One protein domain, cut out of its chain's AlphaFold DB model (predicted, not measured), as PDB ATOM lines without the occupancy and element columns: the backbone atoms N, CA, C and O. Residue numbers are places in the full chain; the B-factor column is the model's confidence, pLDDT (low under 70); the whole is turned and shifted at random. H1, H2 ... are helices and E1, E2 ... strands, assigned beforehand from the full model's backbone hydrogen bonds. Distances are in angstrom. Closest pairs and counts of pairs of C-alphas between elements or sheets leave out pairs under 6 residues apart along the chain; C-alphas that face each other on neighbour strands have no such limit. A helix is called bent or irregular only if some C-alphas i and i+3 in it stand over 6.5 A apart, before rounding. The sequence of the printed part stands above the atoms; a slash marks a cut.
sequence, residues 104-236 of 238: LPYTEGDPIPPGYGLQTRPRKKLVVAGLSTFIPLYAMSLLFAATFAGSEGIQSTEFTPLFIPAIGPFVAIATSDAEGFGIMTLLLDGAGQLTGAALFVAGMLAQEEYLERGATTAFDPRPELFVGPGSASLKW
ATOM      1  N   LEU A 104      92.057  68.516  -8.098       94.19
ATOM      2  CA  LEU A 104      93.470  68.367  -8.425       94.19
ATOM      3  C   LEU A 104      94.275  69.421  -7.650       94.19
ATOM      4  O   LEU A 104      93.811  70.559  -7.528       94.19
ATOM      5  N   PRO A 105      95.444  69.068  -7.087       95.31
ATOM      6  CA  PRO A 105      96.363  70.066  -6.551       95.31
ATOM      7  C   PRO A 105      96.843  70.977  -7.688       95.31
ATOM      8  O   PRO A 105      97.042  70.505  -8.807       95.31
ATOM      9  N   TYR A 106      96.997  72.265  -7.396       96.25
ATOM     10  CA  TYR A 106      97.504  73.253  -8.342       96.25
ATOM     11  C   TYR A 106      98.882  73.738  -7.892       96.25
ATOM     12  O   TYR A 106      99.066  74.036  -6.709       96.25
ATOM     13  N   THR A 107      99.826  73.828  -8.825       95.81
ATOM     14  CA  THR A 107     101.081  74.558  -8.628       95.81
ATOM     15  C   THR A 107     101.032  75.807  -9.489       95.81
ATOM     16  O   THR A 107     100.628  75.747 -10.650       95.81
ATOM     17  N   GLU A 108     101.448  76.940  -8.931       94.56
ATOM     18  CA  GLU A 108     101.513  78.195  -9.672       94.56
ATOM     19  C   GLU A 108     102.371  78.023 -10.937       94.56
ATOM     20  O   GLU A 108     103.526  77.598 -10.869       94.56
ATOM     21  N   GLY A 109     101.776  78.311 -12.096       95.12
ATOM     22  CA  GLY A 109     102.403  78.138 -13.410       95.12
ATOM     23  C   GLY A 109     102.018  76.856 -14.159       95.12
ATOM     24  O   GLY A 109     102.273  76.777 -15.362       95.12
ATOM     25  N   ASP A 110     101.355  75.892 -13.514       95.94
ATOM     26  CA  ASP A 110     100.850  74.706 -14.211       95.94
ATOM     27  C   ASP A 110      99.683  75.084 -15.154       95.94
ATOM     28  O   ASP A 110      98.834  75.916 -14.802       95.94
ATOM     29  N   PRO A 111      99.590  74.485 -16.359       95.31
ATOM     30  CA  PRO A 111      98.468  74.724 -17.258       95.31
ATOM     31  C   PRO A 111      97.175  74.140 -16.674       95.31
ATOM     32  O   PRO A 111      97.128  72.983 -16.256       95.31
ATOM     33  N   ILE A 112      96.100  74.931 -16.686       95.31
ATOM     34  CA  ILE A 112      94.787  74.508 -16.185       95.31
ATOM     35  C   ILE A 112      94.153  73.533 -17.192       95.31
ATOM     36  O   ILE A 112      93.902  73.928 -18.335       95.31
ATOM     37  N   PRO A 113      93.861  72.272 -16.814       90.81
ATOM     38  CA  PRO A 113      93.221  71.324 -17.711       90.81
ATOM     39  C   PRO A 113      91.803  71.782 -18.099       90.81
ATOM     40  O   PRO A 113      91.097  72.373 -17.274       90.81
ATOM     41  N   PRO A 114      91.335  71.468 -19.320       86.75
ATOM     42  CA  PRO A 114      89.992  71.825 -19.761       86.75
ATOM     43  C   PRO A 114      88.922  71.291 -18.800       86.75
ATOM     44  O   PRO A 114      88.970  70.131 -18.391       86.75
ATOM     45  N   GLY A 115      87.949  72.132 -18.451       86.44
ATOM     46  CA  GLY A 115      86.860  71.763 -17.540       86.44
ATOM     47  C   GLY A 115      87.200  71.854 -16.048       86.44
ATOM     48  O   GLY A 115      86.357  71.495 -15.228       86.44
ATOM     49  N   TYR A 116      88.382  72.350 -15.674       92.31
ATOM     50  CA  TYR A 116      88.704  72.720 -14.294       92.31
ATOM     51  C   TYR A 116      88.722  74.239 -14.119       92.31
ATOM     52  O   TYR A 116      89.098  74.979 -15.025       92.31
ATOM     53  N   GLY A 117      88.301  74.696 -12.943       92.31
ATOM     54  CA  GLY A 117      88.387  76.081 -12.502       92.31
ATOM     55  C   GLY A 117      89.310  76.207 -11.296       92.31
ATOM     56  O   GLY A 117      89.375  75.306 -10.456       92.31
ATOM     57  N   LEU A 118      90.018  77.331 -11.220       95.88
ATOM     58  CA  LEU A 118      90.834  77.677 -10.065       95.88
ATOM     59  C   LEU A 118      89.925  78.088  -8.903       95.88
ATOM     60  O   LEU A 118      89.044  78.931  -9.067       95.88
ATOM     61  N   GLN A 119      90.132  77.476  -7.742       95.56
ATOM     62  CA  GLN A 119      89.433  77.786  -6.499       95.56
ATOM     63  C   GLN A 119      90.449  77.961  -5.369       95.56
ATOM     64  O   GLN A 119      91.511  77.334  -5.369       95.56
ATOM     65  N   THR A 120      90.110  78.782  -4.376       96.44
ATOM     66  CA  THR A 120      90.932  78.987  -3.178       96.44
ATOM     67  C   THR A 120      90.258  78.388  -1.949       96.44
ATOM     68  O   THR A 120      89.034  78.391  -1.808       96.44
ATOM     69  N   ARG A 121      91.057  77.839  -1.030       95.75
ATOM     70  CA  ARG A 121      90.574  77.366   0.278       95.75
ATOM     71  C   ARG A 121      91.572  77.658   1.396       95.75
ATOM     72  O   ARG A 121      92.770  77.687   1.127       95.75
ATOM     73  N   PRO A 122      91.122  77.768   2.658       97.38
ATOM     74  CA  PRO A 122      92.024  77.795   3.805       97.38
ATOM     75  C   PRO A 122      92.896  76.537   3.893       97.38
ATOM     76  O   PRO A 122      92.441  75.417   3.607       97.38
ATOM     77  N   ARG A 123      94.138  76.690   4.359       96.44
ATOM     78  CA  ARG A 123      95.072  75.577   4.585       96.44
ATOM     79  C   ARG A 123      94.638  74.737   5.784       96.44
ATOM     80  O   ARG A 123      95.111  74.915   6.906       96.44
ATOM     81  N   LYS A 124      93.790  73.738   5.520       95.69
ATOM     82  CA  LYS A 124      93.219  72.821   6.528       95.69
ATOM     83  C   LYS A 124      94.246  72.247   7.501       95.69
ATOM     84  O   LYS A 124      93.948  72.120   8.679       95.69
ATOM     85  N   LYS A 125      95.454  71.919   7.030       96.25
ATOM     86  CA  LYS A 125      96.513  71.352   7.881       96.25
ATOM     87  C   LYS A 125      96.941  72.311   8.998       96.25
ATOM     88  O   LYS A 125      97.105  71.868  10.125       96.25
ATOM     89  N   LEU A 126      97.071  73.607   8.703       97.00
ATOM     90  CA  LEU A 126      97.421  74.625   9.700       97.00
ATOM     91  C   LEU A 126      96.266  74.891  10.664       97.00
ATOM     92  O   LEU A 126      96.486  74.976  11.866       97.00
ATOM     93  N   VAL A 127      95.036  74.940  10.145       97.44
ATOM     94  CA  VAL A 127      93.826  75.082  10.968       97.44
ATOM     95  C   VAL A 127      93.718  73.932  11.972       97.44
ATOM     96  O   VAL A 127      93.547  74.166  13.165       97.44
ATOM     97  N   VAL A 128      93.865  72.690  11.498       97.38
ATOM     98  CA  VAL A 128      93.820  71.492  12.347       97.38
ATOM     99  C   VAL A 128      94.969  71.493  13.350       97.38
ATOM    100  O   VAL A 128      94.719  71.246  14.526       97.38
ATOM    101  N   ALA A 129      96.196  71.820  12.927       97.69
ATOM    102  CA  ALA A 129      97.339  71.928  13.832       97.69
ATOM    103  C   ALA A 129      97.071  72.954  14.944       97.69
ATOM    104  O   ALA A 129      97.153  72.611  16.121       97.69
ATOM    105  N   GLY A 130      96.647  74.168  14.581       97.38
ATOM    106  CA  GLY A 130      96.348  75.236  15.531       97.38
ATOM    107  C   GLY A 130      95.268  74.863  16.543       97.38
ATOM    108  O   GLY A 130      95.493  74.997  17.744       97.38
ATOM    109  N   LEU A 131      94.139  74.306  16.089       98.06
ATOM    110  CA  LEU A 131      93.076  73.828  16.984       98.06
ATOM    111  C   LEU A 131      93.552  72.691  17.892       98.06
ATOM    112  O   LEU A 131      93.251  72.694  19.084       98.06
ATOM    113  N   SER A 132      94.310  71.738  17.344       97.31
ATOM    114  CA  SER A 132      94.812  70.588  18.101       97.31
ATOM    115  C   SER A 132      95.808  70.978  19.193       97.31
ATOM    116  O   SER A 132      95.872  70.305  20.214       97.31
ATOM    117  N   THR A 133      96.552  72.072  19.009       96.50
ATOM    118  CA  THR A 133      97.457  72.620  20.028       96.50
ATOM    119  C   THR A 133      96.713  73.510  21.021       96.50
ATOM    120  O   THR A 133      96.916  73.389  22.224       96.50
ATOM    121  N   PHE A 134      95.838  74.395  20.538       97.38
ATOM    122  CA  PHE A 134      95.164  75.397  21.365       97.38
ATOM    123  C   PHE A 134      94.132  74.790  22.326       97.38
ATOM    124  O   PHE A 134      94.132  75.124  23.509       97.38
ATOM    125  N   ILE A 135      93.264  73.891  21.840       97.81
ATOM    126  CA  ILE A 135      92.128  73.377  22.624       97.81
ATOM    127  C   ILE A 135      92.582  72.624  23.885       97.81
ATOM    128  O   ILE A 135      92.052  72.934  24.951       97.81
ATOM    129  N   PRO A 136      93.532  71.668  23.831       97.56
ATOM    130  CA  PRO A 136      93.929  70.920  25.024       97.56
ATOM    131  C   PRO A 136      94.594  71.800  26.082       97.56
ATOM    132  O   PRO A 136      94.338  71.616  27.267       97.56
ATOM    133  N   LEU A 137      95.413  72.767  25.654       96.50
ATOM    134  CA  LEU A 137      96.077  73.703  26.560       96.50
ATOM    135  C   LEU A 137      95.054  74.591  27.266       96.50
ATOM    136  O   LEU A 137      95.004  74.608  28.490       96.50
ATOM    137  N   TYR A 138      94.144  75.207  26.509       96.50
ATOM    138  CA  TYR A 138      93.081  76.013  27.102       96.50
ATOM    139  C   TYR A 138      92.148  75.195  28.010       96.50
ATOM    140  O   TYR A 138      91.768  75.652  29.086       96.50
ATOM    141  N   ALA A 139      91.803  73.960  27.626       96.38
ATOM    142  CA  ALA A 139      91.016  73.063  28.471       96.38
ATOM    143  C   ALA A 139      91.734  72.739  29.791       96.38
ATOM    144  O   ALA A 139      91.088  72.641  30.835       96.38
ATOM    145  N   MET A 140      93.063  72.610  29.763       93.19
ATOM    146  CA  MET A 140      93.870  72.428  30.963       93.19
ATOM    147  C   MET A 140      93.861  73.688  31.841       93.19
ATOM    148  O   MET A 140      93.647  73.563  33.046       93.19
ATOM    149  N   SER A 141      93.988  74.893  31.268       92.19
ATOM    150  CA  SER A 141      93.851  76.159  32.014       92.19
ATOM    151  C   SER A 141      92.474  76.291  32.661       92.19
ATOM    152  O   SER A 141      92.379  76.665  33.827       92.19
ATOM    153  N   LEU A 142      91.410  75.933  31.934       94.81
ATOM    154  CA  LEU A 142      90.041  75.917  32.453       94.81
ATOM    155  C   LEU A 142      89.885  74.941  33.616       94.81
ATOM    156  O   LEU A 142      89.242  75.277  34.609       94.81
ATOM    157  N   LEU A 143      90.470  73.747  33.512       93.62
ATOM    158  CA  LEU A 143      90.431  72.765  34.590       93.62
ATOM    159  C   LEU A 143      91.158  73.277  35.837       93.62
ATOM    160  O   LEU A 143      90.628  73.137  36.940       93.62
ATOM    161  N   PHE A 144      92.327  73.907  35.678       89.88
ATOM    162  CA  PHE A 144      93.030  74.550  36.790       89.88
ATOM    163  C   PHE A 144      92.180  75.659  37.412       89.88
ATOM    164  O   PHE A 144      91.930  75.621  38.616       89.88
ATOM    165  N   ALA A 145      91.659  76.578  36.598       90.50
ATOM    166  CA  ALA A 145      90.805  77.673  37.054       90.50
ATOM    167  C   ALA A 145      89.595  77.162  37.848       90.50
ATOM    168  O   ALA A 145      89.329  77.627  38.954       90.50
ATOM    169  N   ALA A 146      88.894  76.156  37.316       90.38
ATOM    170  CA  ALA A 146      87.734  75.546  37.957       90.38
ATOM    171  C   ALA A 146      88.090  74.824  39.266       90.38
ATOM    172  O   ALA A 146      87.318  74.875  40.223       90.38
ATOM    173  N   THR A 147      89.254  74.172  39.326       90.00
ATOM    174  CA  THR A 147      89.708  73.456  40.526       90.00
ATOM    175  C   THR A 147      90.008  74.434  41.664       90.00
ATOM    176  O   THR A 147      89.494  74.243  42.765       90.00
ATOM    177  N   PHE A 148      90.750  75.514  41.394       86.25
ATOM    178  CA  PHE A 148      91.061  76.543  42.398       86.25
ATOM    179  C   PHE A 148      89.829  77.359  42.811       86.25
ATOM    180  O   PHE A 148      89.627  77.626  43.997       86.25
ATOM    181  N   ALA A 149      88.946  77.683  41.860       87.19
ATOM    182  CA  ALA A 149      87.664  78.321  42.163       87.19
ATOM    183  C   ALA A 149      86.786  77.448  43.083       87.19
ATOM    184  O   ALA A 149      86.068  77.963  43.940       87.19
ATOM    185  N   GLY A 150      86.855  76.122  42.926       86.56
ATOM    186  CA  GLY A 150      86.121  75.171  43.757       86.56
ATOM    187  C   GLY A 150      86.704  74.976  45.159       86.56
ATOM    188  O   GLY A 150      85.938  74.778  46.102       86.56
ATOM    189  N   SER A 151      88.031  75.024  45.321       86.00
ATOM    190  CA  SER A 151      88.699  74.748  46.602       86.00
ATOM    191  C   SER A 151      88.774  75.947  47.546       86.00
ATOM    192  O   SER A 151      88.685  75.768  48.758       86.00
ATOM    193  N   GLU A 152      88.941  77.158  47.016       78.00
ATOM    194  CA  GLU A 152      89.163  78.375  47.817       78.00
ATOM    195  C   GLU A 152      87.889  79.224  47.995       78.00
ATOM    196  O   GLU A 152      87.866  80.195  48.753       78.00
ATOM    197  N   GLY A 153      86.793  78.830  47.338       71.06
ATOM    198  CA  GLY A 153      85.550  79.596  47.293       71.06
ATOM    199  C   GLY A 153      85.663  80.859  46.430       71.06
ATOM    200  O   GLY A 153      86.674  81.114  45.786       71.06
ATOM    201  N   ILE A 154      84.608  81.685  46.424       59.16
ATOM    202  CA  ILE A 154      84.458  82.872  45.546       59.16
ATOM    203  C   ILE A 154      85.568  83.935  45.752       59.16
ATOM    204  O   ILE A 154      85.703  84.854  44.952       59.16
ATOM    205  N   GLN A 155      86.388  83.812  46.800       66.75
ATOM    206  CA  GLN A 155      87.474  84.747  47.111       66.75
ATOM    207  C   GLN A 155      88.732  84.556  46.238       66.75
ATOM    208  O   GLN A 155      89.597  85.426  46.258       66.75
ATOM    209  N   SER A 156      88.854  83.481  45.445       68.12
ATOM    210  CA  SER A 156      90.032  83.235  44.591       68.12
ATOM    211  C   SER A 156      89.986  83.999  43.261       68.12
ATOM    212  O   SER A 156      90.028  83.447  42.155       68.12
ATOM    213  N   THR A 157      89.927  85.330  43.347       82.44
ATOM    214  CA  THR A 157      89.983  86.207  42.166       82.44
ATOM    215  C   THR A 157      91.299  86.082  41.394       82.44
ATOM    216  O   THR A 157      91.339  86.399  40.207       82.44
ATOM    217  N   GLU A 158      92.352  85.566  42.031       84.50
ATOM    218  CA  GLU A 158      93.700  85.404  41.468       84.50
ATOM    219  C   GLU A 158      93.750  84.474  40.247       84.50
ATOM    220  O   GLU A 158      94.526  84.716  39.322       84.50
ATOM    221  N   PHE A 159      92.882  83.455  40.194       85.25
ATOM    222  CA  PHE A 159      92.838  82.472  39.101       85.25
ATOM    223  C   PHE A 159      91.686  82.693  38.118       85.25
ATOM    224  O   PHE A 159      91.607  82.022  37.090       85.25
ATOM    225  N   THR A 160      90.821  83.678  38.376       89.94
ATOM    226  CA  THR A 160      89.745  84.068  37.451       89.94
ATOM    227  C   THR A 160      90.256  84.439  36.046       89.94
ATOM    228  O   THR A 160      89.587  84.103  35.066       89.94
ATOM    229  N   PRO A 161      91.443  85.058  35.870       93.25
ATOM    230  CA  PRO A 161      91.940  85.362  34.534       93.25
ATOM    231  C   PRO A 161      92.158  84.138  33.636       93.25
ATOM    232  O   PRO A 161      92.055  84.281  32.421       93.25
ATOM    233  N   LEU A 162      92.378  82.935  34.182       90.94
ATOM    234  CA  LEU A 162      92.595  81.708  33.397       90.94
ATOM    235  C   LEU A 162      91.389  81.293  32.538       90.94
ATOM    236  O   LEU A 162      91.550  80.524  31.590       90.94
ATOM    237  N   PHE A 163      90.192  81.826  32.812       92.88
ATOM    238  CA  PHE A 163      89.029  81.647  31.937       92.88
ATOM    239  C   PHE A 163      89.176  82.377  30.594       92.88
ATOM    240  O   PHE A 163      88.513  82.009  29.621       92.88
ATOM    241  N   ILE A 164      90.050  83.383  30.512       95.12
ATOM    242  CA  ILE A 164      90.333  84.128  29.286       95.12
ATOM    243  C   ILE A 164      91.389  83.355  28.479       95.12
ATOM    244  O   ILE A 164      92.531  83.237  28.925       95.12
ATOM    245  N   PRO A 165      91.069  82.850  27.278       94.06
ATOM    246  CA  PRO A 165      92.037  82.108  26.478       94.06
ATOM    247  C   PRO A 165      93.217  82.982  26.051       94.06
ATOM    248  O   PRO A 165      93.049  84.176  25.791       94.06
ATOM    249  N   ALA A 166      94.389  82.361  25.911       93.81
ATOM    250  CA  ALA A 166      95.673  82.917  25.472       93.81
ATOM    251  C   ALA A 166      96.261  84.044  26.339       93.81
ATOM    252  O   ALA A 166      97.467  84.072  26.545       93.81
ATOM    253  N   ILE A 167      95.444  84.961  26.852       94.94
ATOM    254  CA  ILE A 167      95.858  86.104  27.675       94.94
ATOM    255  C   ILE A 167      95.790  85.745  29.165       94.94
ATOM    256  O   ILE A 167      96.623  86.200  29.948       94.94
ATOM    257  N   GLY A 168      94.838  84.893  29.552       92.88
ATOM    258  CA  GLY A 168      94.590  84.491  30.932       92.88
ATOM    259  C   GLY A 168      95.810  83.975  31.685       92.88
ATOM    260  O   GLY A 168      96.059  84.474  32.779       92.88
ATOM    261  N   PRO A 169      96.621  83.060  31.115       93.12
ATOM    262  CA  PRO A 169      97.832  82.577  31.777       93.12
ATOM    263  C   PRO A 169      98.830  83.692  32.113       93.12
ATOM    264  O   PRO A 169      99.425  83.679  33.185       93.12
ATOM    265  N   PHE A 170      98.975  84.704  31.252       95.62
ATOM    266  CA  PHE A 170      99.880  85.830  31.505       95.62
ATOM    267  C   PHE A 170      99.340  86.787  32.566       95.62
ATOM    268  O   PHE A 170     100.108  87.274  33.394       95.62
ATOM    269  N   VAL A 171      98.027  87.037  32.569       94.62
ATOM    270  CA  VAL A 171      97.399  87.829  33.637       94.62
ATOM    271  C   VAL A 171      97.514  87.091  34.966       94.62
ATOM    272  O   VAL A 171      97.904  87.709  35.944       94.62
ATOM    273  N   ALA A 172      97.272  85.777  34.987       92.44
ATOM    274  CA  ALA A 172      97.409  84.962  36.188       92.44
ATOM    275  C   ALA A 172      98.837  85.016  36.752       92.44
ATOM    276  O   ALA A 172      98.994  85.189  37.953       92.44
ATOM    277  N   ILE A 173      99.884  84.966  35.915       92.44
ATOM    278  CA  ILE A 173     101.275  85.174  36.370       92.44
ATOM    279  C   ILE A 173     101.459  86.555  37.016       92.44
ATOM    280  O   ILE A 173     102.197  86.682  37.983       92.44
ATOM    281  N   ALA A 174     100.818  87.595  36.476       93.12
ATOM    282  CA  ALA A 174     100.949  88.958  36.983       93.12
ATOM    283  C   ALA A 174     100.121  89.225  38.255       93.12
ATOM    284  O   ALA A 174     100.429  90.171  38.977       93.12
ATOM    285  N   THR A 175      99.063  88.445  38.502       91.62
ATOM    286  CA  THR A 175      98.123  88.663  39.614       91.62
ATOM    287  C   THR A 175      98.201  87.626  40.728       91.62
ATOM    288  O   THR A 175      97.624  87.870  41.780       91.62
ATOM    289  N   SER A 176      98.844  86.479  40.503       87.31
ATOM    290  CA  SER A 176      99.003  85.426  41.512       87.31
ATOM    291  C   SER A 176     100.403  85.445  42.118       87.31
ATOM    292  O   SER A 176     101.383  85.707  41.421       87.31
ATOM    293  N   ASP A 177     100.508  85.058  43.387       87.75
ATOM    294  CA  ASP A 177     101.787  84.816  44.073       87.75
ATOM    295  C   ASP A 177     102.395  83.448  43.684       87.75
ATOM    296  O   ASP A 177     103.022  82.754  44.487       87.75
ATOM    297  N   ALA A 178     102.175  82.997  42.445       85.12
ATOM    298  CA  ALA A 178     102.720  81.739  41.963       85.12
ATOM    299  C   ALA A 178     104.252  81.821  41.928       85.12
ATOM    300  O   ALA A 178     104.815  82.700  41.289       85.12
ATOM    301  N   GLU A 179     104.942  80.865  42.551       89.69
ATOM    302  CA  GLU A 179     106.405  80.794  42.530       89.69
ATOM    303  C   GLU A 179     106.910  79.529  41.817       89.69
ATOM    304  O   GLU A 179     106.250  78.485  41.754       89.69
ATOM    305  N   GLY A 180     108.120  79.624  41.262       91.75
ATOM    306  CA  GLY A 180     108.854  78.492  40.699       91.75
ATOM    307  C   GLY A 180     108.119  77.779  39.561       91.75
ATOM    308  O   GLY A 180     107.983  78.309  38.456       91.75
ATOM    309  N   PHE A 181     107.683  76.543  39.820       90.62
ATOM    310  CA  PHE A 181     107.076  75.676  38.808       90.62
ATOM    311  C   PHE A 181     105.742  76.227  38.278       90.62
ATOM    312  O   PHE A 181     105.463  76.068  37.093       90.62
ATOM    313  N   GLY A 182     104.962  76.934  39.107       89.62
ATOM    314  CA  GLY A 182     103.674  77.508  38.700       89.62
ATOM    315  C   GLY A 182     103.813  78.532  37.571       89.62
ATOM    316  O   GLY A 182     103.151  78.404  36.541       89.62
ATOM    317  N   ILE A 183     104.745  79.485  37.711       93.00
ATOM    318  CA  ILE A 183     105.047  80.483  36.669       93.00
ATOM    319  C   ILE A 183     105.495  79.793  35.381       93.00
ATOM    320  O   ILE A 183     105.012  80.126  34.302       93.00
ATOM    321  N   MET A 184     106.416  78.828  35.478       94.12
ATOM    322  CA  MET A 184     106.935  78.126  34.303       94.12
ATOM    323  C   MET A 184     105.819  77.387  33.553       94.12
ATOM    324  O   MET A 184     105.745  77.478  32.328       94.12
ATOM    325  N   THR A 185     104.935  76.682  34.267       92.38
ATOM    326  CA  THR A 185     103.790  75.989  33.663       92.38
ATOM    327  C   THR A 185     102.828  76.969  33.002       92.38
ATOM    328  O   THR A 185     102.453  76.737  31.856       92.38
ATOM    329  N   LEU A 186     102.477  78.075  33.666       92.44
ATOM    330  CA  LEU A 186     101.605  79.111  33.097       92.44
ATOM    331  C   LEU A 186     102.224  79.780  31.864       92.44
ATOM    332  O   LEU A 186     101.521  80.072  30.898       92.44
ATOM    333  N   LEU A 187     103.541  79.991  31.861       96.00
ATOM    334  CA  LEU A 187     104.250  80.594  30.736       96.00
ATOM    335  C   LEU A 187     104.286  79.647  29.531       96.00
ATOM    336  O   LEU A 187     104.045  80.083  28.405       96.00
ATOM    337  N   LEU A 188     104.536  78.351  29.755       95.69
ATOM    338  CA  LEU A 188     104.473  77.331  28.703       95.69
ATOM    339  C   LEU A 188     103.045  77.148  28.171       95.69
ATOM    340  O   LEU A 188     102.861  77.029  26.960       95.69
ATOM    341  N   ASP A 189     102.048  77.170  29.055       94.12
ATOM    342  CA  ASP A 189     100.631  77.107  28.693       94.12
ATOM    343  C   ASP A 189     100.223  78.308  27.824       94.12
ATOM    344  O   ASP A 189      99.759  78.132  26.696       94.12
ATOM    345  N   GLY A 190     100.503  79.533  28.278       94.94
ATOM    346  CA  GLY A 190     100.227  80.759  27.527       94.94
ATOM    347  C   GLY A 190     100.948  80.811  26.177       94.94
ATOM    348  O   GLY A 190     100.328  81.105  25.152       94.94
ATOM    349  N   ALA A 191     102.239  80.467  26.134       97.19
ATOM    350  CA  ALA A 191     103.009  80.417  24.888       97.19
ATOM    351  C   ALA A 191     102.468  79.360  23.911       97.19
ATOM    352  O   ALA A 191     102.374  79.611  22.704       97.19
ATOM    353  N   GLY A 192     102.076  78.189  24.417       97.00
ATOM    354  CA  GLY A 192     101.467  77.133  23.615       97.00
ATOM    355  C   GLY A 192     100.093  77.534  23.072       97.00
ATOM    356  O   GLY A 192      99.821  77.316  21.889       97.00
ATOM    357  N   GLN A 193      99.258  78.200  23.877       97.00
ATOM    358  CA  GLN A 193      97.975  78.745  23.426       97.00
ATOM    359  C   GLN A 193      98.162  79.813  22.347       97.00
ATOM    360  O   GLN A 193      97.502  79.746  21.310       97.00
ATOM    361  N   LEU A 194      99.094  80.755  22.530       97.75
ATOM    362  CA  LEU A 194      99.418  81.752  21.504       97.75
ATOM    363  C   LEU A 194      99.924  81.097  20.217       97.75
ATOM    364  O   LEU A 194      99.507  81.490  19.130       97.75
ATOM    365  N   THR A 195     100.764  80.067  20.323       97.94
ATOM    366  CA  THR A 195     101.254  79.311  19.160       97.94
ATOM    367  C   THR A 195     100.109  78.613  18.424       97.94
ATOM    368  O   THR A 195      99.990  78.743  17.205       97.94
ATOM    369  N   GLY A 196      99.229  77.913  19.143       97.00
ATOM    370  CA  GLY A 196      98.063  77.250  18.555       97.00
ATOM    371  C   GLY A 196      97.097  78.238  17.896       97.00
ATOM    372  O   GLY A 196      96.679  78.032  16.755       97.00
ATOM    373  N   ALA A 197      96.807  79.356  18.564       97.69
ATOM    374  CA  ALA A 197      95.976  80.427  18.022       97.69
ATOM    375  C   ALA A 197      96.602  81.056  16.767       97.69
ATOM    376  O   ALA A 197      95.919  81.230  15.757       97.69
ATOM    377  N   ALA A 198      97.911  81.331  16.786       97.69
ATOM    378  CA  ALA A 198      98.635  81.865  15.637       97.69
ATOM    379  C   ALA A 198      98.600  80.901  14.443       97.69
ATOM    380  O   ALA A 198      98.326  81.333  13.327       97.69
ATOM    381  N   LEU A 199      98.803  79.597  14.662       98.06
ATOM    382  CA  LEU A 199      98.697  78.578  13.610       98.06
ATOM    383  C   LEU A 199      97.281  78.481  13.037       98.06
ATOM    384  O   LEU A 199      97.120  78.343  11.824       98.06
ATOM    385  N   PHE A 200      96.259  78.584  13.886       97.94
ATOM    386  CA  PHE A 200      94.866  78.589  13.448       97.94
ATOM    387  C   PHE A 200      94.568  79.800  12.556       97.94
ATOM    388  O   PHE A 200      94.088  79.630  11.433       97.94
ATOM    389  N   VAL A 201      94.917  81.008  13.011       97.62
ATOM    390  CA  VAL A 201      94.738  82.250  12.242       97.62
ATOM    391  C   VAL A 201      95.549  82.205  10.949       97.62
ATOM    392  O   VAL A 201      95.012  82.486   9.878       97.62
ATOM    393  N   ALA A 202      96.808  81.769  11.008       97.56
ATOM    394  CA  ALA A 202      97.643  81.584   9.828       97.56
ATOM    395  C   ALA A 202      97.024  80.577   8.850       97.56
ATOM    396  O   ALA A 202      97.063  80.803   7.649       97.56
ATOM    397  N   GLY A 203      96.405  79.496   9.328       96.94
ATOM    398  CA  GLY A 203      95.709  78.530   8.479       96.94
ATOM    399  C   GLY A 203      94.444  79.077   7.819       96.94
ATOM    400  O   GLY A 203      94.131  78.679   6.698       96.94
ATOM    401  N   MET A 204      93.742  79.992   8.491       97.25
ATOM    402  CA  MET A 204      92.567  80.684   7.951       97.25
ATOM    403  C   MET A 204      92.947  81.732   6.900       97.25
ATOM    404  O   MET A 204      92.247  81.868   5.898       97.25
ATOM    405  N   LEU A 205      94.054  82.448   7.115       97.50
ATOM    406  CA  LEU A 205      94.552  83.472   6.194       97.50
ATOM    407  C   LEU A 205      95.343  82.882   5.021       97.50
ATOM    408  O   LEU A 205      95.300  83.416   3.916       97.50
ATOM    409  N   ALA A 206      96.060  81.778   5.239       96.56
ATOM    410  CA  ALA A 206      96.815  81.116   4.190       96.56
ATOM    411  C   ALA A 206      95.860  80.371   3.256       96.56
ATOM    412  O   ALA A 206      95.265  79.352   3.621       96.56
ATOM    413  N   GLN A 207      95.751  80.873   2.032       95.75
ATOM    414  CA  GLN A 207      94.989  80.230   0.975       95.75
ATOM    415  C   GLN A 207      95.860  79.184   0.257       95.75
ATOM    416  O   GLN A 207      97.081  79.317   0.127       95.75
ATOM    417  N   GLU A 208      95.240  78.077  -0.124       95.38
ATOM    418  CA  GLU A 208      95.778  77.065  -1.023       95.38
ATOM    419  C   GLU A 208      94.901  77.070  -2.270       95.38
ATOM    420  O   GLU A 208      93.672  76.967  -2.175       95.38
ATOM    421  N   GLU A 209      95.543  77.210  -3.421       96.94
ATOM    422  CA  GLU A 209      94.889  77.103  -4.712       96.94
ATOM    423  C   GLU A 209      94.731  75.632  -5.086       96.94
ATOM    424  O   GLU A 209      95.622  74.802  -4.883       96.94
ATOM    425  N   TYR A 210      93.566  75.286  -5.612       96.19
ATOM    426  CA  TYR A 210      93.304  73.959  -6.135       96.19
ATOM    427  C   TYR A 210      92.383  74.054  -7.342       96.19
ATOM    428  O   TYR A 210      91.606  74.996  -7.496       96.19
ATOM    429  N   LEU A 211      92.468  73.049  -8.200       95.75
ATOM    430  CA  LEU A 211      91.603  72.934  -9.355       95.75
ATOM    431  C   LEU A 211      90.386  72.100  -8.978       95.75
ATOM    432  O   LEU A 211      90.506  70.945  -8.557       95.75
ATOM    433  N   GLU A 212      89.208  72.683  -9.137       94.06
ATOM    434  CA  GLU A 212      87.930  72.000  -8.978       94.06
ATOM    435  C   GLU A 212      87.305  71.813 -10.350       94.06
ATOM    436  O   GLU A 212      87.357  72.703 -11.201       94.06
ATOM    437  N   ARG A 213      86.725  70.643 -10.598       89.31
ATOM    438  CA  ARG A 213      86.007  70.428 -11.850       89.31
ATOM    439  C   ARG A 213      84.823  71.386 -11.930       89.31
ATOM    440  O   ARG A 213      83.986  71.406 -11.031       89.31
ATOM    441  N   GLY A 214      84.740  72.148 -13.017       81.44
ATOM    442  CA  GLY A 214      83.613  73.029 -13.284       81.44
ATOM    443  C   GLY A 214      82.316  72.227 -13.378       81.44
ATOM    444  O   GLY A 214      82.201  71.303 -14.181       81.44
ATOM    445  N   ALA A 215      81.323  72.596 -12.567       63.50
ATOM    446  CA  ALA A 215      79.990  71.988 -12.581       63.50
ATOM    447  C   ALA A 215      79.169  72.360 -13.832       63.50
ATOM    448  O   ALA A 215      78.079  71.839 -14.036       63.50
ATOM    449  N   THR A 216      79.672  73.253 -14.689       56.16
ATOM    450  CA  THR A 216      78.951  73.753 -15.868       56.16
ATOM    451  C   THR A 216      78.706  72.705 -16.954       56.16
ATOM    452  O   THR A 216      77.895  72.954 -17.838       56.16
ATOM    453  N   THR A 217      79.337  71.531 -16.892       51.41
ATOM    454  CA  THR A 217      79.078  70.426 -17.838       51.41
ATOM    455  C   THR A 217      78.877  69.063 -17.181       51.41
ATOM    456  O   THR A 217      78.467  68.121 -17.856       51.41
ATOM    457  N   ALA A 218      79.131  68.935 -15.878       53.84
ATOM    458  CA  ALA A 218      78.951  67.685 -15.160       53.84
ATOM    459  C   ALA A 218      77.645  67.746 -14.364       53.84
ATOM    460  O   ALA A 218      77.545  68.509 -13.409       53.84
ATOM    461  N   PHE A 219      76.665  66.933 -14.762       61.16
ATOM    462  CA  PHE A 219      75.508  66.593 -13.934       61.16
ATOM    463  C   PHE A 219      76.004  66.264 -12.517       61.16
ATOM    464  O   PHE A 219      76.725  65.280 -12.342       61.16
ATOM    465  N   ASP A 220      75.701  67.119 -11.535       62.53
ATOM    466  CA  ASP A 220      76.010  66.862 -10.129       62.53
ATOM    467  C   ASP A 220      74.791  66.169  -9.508       62.53
ATOM    468  O   ASP A 220      73.801  66.835  -9.202       62.53
ATOM    469  N   PRO A 221      74.807  64.832  -9.337       67.75
ATOM    470  CA  PRO A 221      73.671  64.096  -8.788       67.75
ATOM    471  C   PRO A 221      73.467  64.354  -7.290       67.75
ATOM    472  O   PRO A 221      72.604  63.722  -6.675       67.75
ATOM    473  N   ARG A 222      74.288  65.202  -6.656       72.25
ATOM    474  CA  ARG A 222      74.200  65.469  -5.223       72.25
ATOM    475  C   ARG A 222      73.034  66.421  -4.956       72.25
ATOM    476  O   ARG A 222      73.078  67.566  -5.400       72.25
ATOM    477  N   PRO A 223      72.002  65.993  -4.211       83.88
ATOM    478  CA  PRO A 223      70.946  66.907  -3.818       83.88
ATOM    479  C   PRO A 223      71.510  67.969  -2.865       83.88
ATOM    480  O   PRO A 223      72.262  67.659  -1.937       83.88
ATOM    481  N   GLU A 224      71.138  69.230  -3.079       84.62
ATOM    482  CA  GLU A 224      71.473  70.312  -2.155       84.62
ATOM    483  C   GLU A 224      70.582  70.159  -0.909       84.62
ATOM    484  O   GLU A 224      69.360  70.318  -0.988       84.62
ATOM    485  N   LEU A 225      71.181  69.816   0.237       90.00
ATOM    486  CA  LEU A 225      70.494  69.756   1.529       90.00
ATOM    487  C   LEU A 225      70.724  71.065   2.288       90.00
ATOM    488  O   LEU A 225      71.829  71.339   2.753       90.00
ATOM    489  N   PHE A 226      69.670  71.851   2.451       91.50
ATOM    490  CA  PHE A 226      69.666  73.016   3.332       91.50
ATOM    491  C   PHE A 226      69.035  72.633   4.666       91.50
ATOM    492  O   PHE A 226      67.910  72.144   4.685       91.50
ATOM    493  N   VAL A 227      69.744  72.877   5.771       94.06
ATOM    494  CA  VAL A 227      69.243  72.671   7.138       94.06
ATOM    495  C   VAL A 227      69.217  74.018   7.854       94.06
ATOM    496  O   VAL A 227      70.247  74.673   7.986       94.06
ATOM    497  N   GLY A 228      68.033  74.436   8.295       91.81
ATOM    498  CA  GLY A 228      67.806  75.637   9.098       91.81
ATOM    499  C   GLY A 228      67.147  75.309  10.445       91.81
ATOM    500  O   GLY A 228      66.794  74.155  10.684       91.81
ATOM    501  N   PRO A 229      66.925  76.313  11.318       84.38
ATOM    502  CA  PRO A 229      66.455  76.123  12.699       84.38
ATOM    503  C   PRO A 229      65.097  75.418  12.867       84.38
ATOM    504  O   PRO A 229      64.738  75.055  13.982       84.38
ATOM    505  N   GLY A 230      64.336  75.222  11.786       92.56
ATOM    506  CA  GLY A 230      63.057  74.505  11.805       92.56
ATOM    507  C   GLY A 230      62.684  73.831  10.483       92.56
ATOM    508  O   GLY A 230      61.539  73.425  10.313       92.56
ATOM    509  N   SER A 231      63.610  73.722   9.527       90.94
ATOM    510  CA  SER A 231      63.322  73.121   8.222       90.94
ATOM    511  C   SER A 231      64.557  72.471   7.619       90.94
ATOM    512  O   SER A 231      65.645  73.043   7.665       90.94
ATOM    513  N   ALA A 232      64.360  71.326   6.974       92.75
ATOM    514  CA  ALA A 232      65.308  70.771   6.023       92.75
ATOM    515  C   ALA A 232      64.664  70.798   4.633       92.75
ATOM    516  O   ALA A 232      63.552  70.298   4.466       92.75
ATOM    517  N   SER A 233      65.330  71.388   3.642       91.50
ATOM    518  CA  SER A 233      64.878  71.347   2.248       91.50
ATOM    519  C   SER A 233      65.896  70.612   1.392       91.50
ATOM    520  O   SER A 233      67.093  70.886   1.473       91.50
ATOM    521  N   LEU A 234      65.396  69.703   0.560       93.44
ATOM    522  CA  LEU A 234      66.177  68.934  -0.396       93.44
ATOM    523  C   LEU A 234      65.875  69.469  -1.796       93.44
ATOM    524  O   LEU A 234      64.736  69.381  -2.256       93.44
ATOM    525  N   LYS A 235      66.874  70.038  -2.470       89.56
ATOM    526  CA  LYS A 235      66.726  70.543  -3.836       89.56
ATOM    527  C   LYS A 235      67.470  69.630  -4.802       89.56
ATOM    528  O   LYS A 235      68.693  69.522  -4.759       89.56
ATOM    529  N   TRP A 236      66.708  68.991  -5.682       83.12
ATOM    530  CA  TRP A 236      67.236  68.234  -6.809       83.12
ATOM    531  C   TRP A 236      67.408  69.168  -8.005       83.12
ATOM    532  O   TRP A 236      66.511  69.959  -8.308       83.12
TER     533      TRP A 236
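What this domain is: This is residues 104 to 236 of the 238 residues of an uncharacterized protein of Polyangium sp. SDU3-1 (UniProt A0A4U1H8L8). Two long helices, H1 and H4, run side by side in opposite directions and pass at one end into a two-stranded ribbon, E1 and E2; at the other end two short helices, H2 and H3, pack as a small pair, H2 on H1 and H3 on H4. A small separate hairpin, E3 and E4, is joined to the ribbon by residues 214 to 223 and is apart from the other named elements. The printed part has 133 residues, with four named helices and four named strands in the order E1 H1 H2 H3 H4 E2 E3 E4; each sheet, E1 - E2 and E3 - E4, is antiparallel, and the class is mixed, helices and strands. The whole is extended, with a radius of gyration of the C-alphas of 23.2 A, and only just flat, spanning 67 by 45 by 15 A.

How they stand to each other: Residues 104 to 105 pair, antiparallel, with residues 210 to 211 of E2, residues 207 to 213. E1, residues 116 to 122, is E2's antiparallel neighbour at 148 degrees, with N 117 and O 212 2.8 A apart, within hydrogen-bond range. H1, residues 124 to 152, touches H4, residues 181 to 205; the closest C-alphas are those of Gly 130 and Gly 196, 4.0 A apart. They run opposite ways at a shallow tilt of 34 degrees, only just short of steep. H1 touches H2, residues 157 to 163, with its residues 141 to 149 alone; the closest C-alphas are those of Ala 145 and Phe 159, 5.6 A apart. H2 and H3, residues 168 to 175, form a helical hairpin at a shallow tilt of 17 degrees, the closest C-alphas being those of Leu 162 and Gly 168, 4.2 A apart. H3 touches H4, whose residues 183 to 190 alone take part; the closest C-alphas are those of Pro 169 and Gly 190, 5.2 A apart. E3, residues 224 to 228, and E4, residues 231 to 235, form a hairpin, with N 228 and O 231 2.8 A apart, within hydrogen-bond range. Every O i to N i+4 pair is within hydrogen-bond range in H3 and H4, against 23 of 25 in H1 and 0 of 3 in H2, where 3 of 4 O i to N i+3 pairs are. H2 is irregular, C-alphas 158 and 161 being 7.2 A apart.

Where its parts are: E1 begins at C-alpha 116, (88.704, 72.720, -14.294), and is 19.1 A long. H1 is 41.9 A long and H4 35.8 A, ending at C-alpha 205, (94.552, 83.472, 6.194). E2 is 18.5 A long; E4 ends at C-alpha 235, (66.726, 70.543, -3.836).

The domain as a whole: The C-alphas farthest apart are those of Pro 114 and Gln 155, 68.2 A. The printed part has no cut; no link is long, and E2 to E3, 10 residues, is short but not tight. In this predicted model, residues 154 to 156 and 215 to 221 have pLDDT under 70.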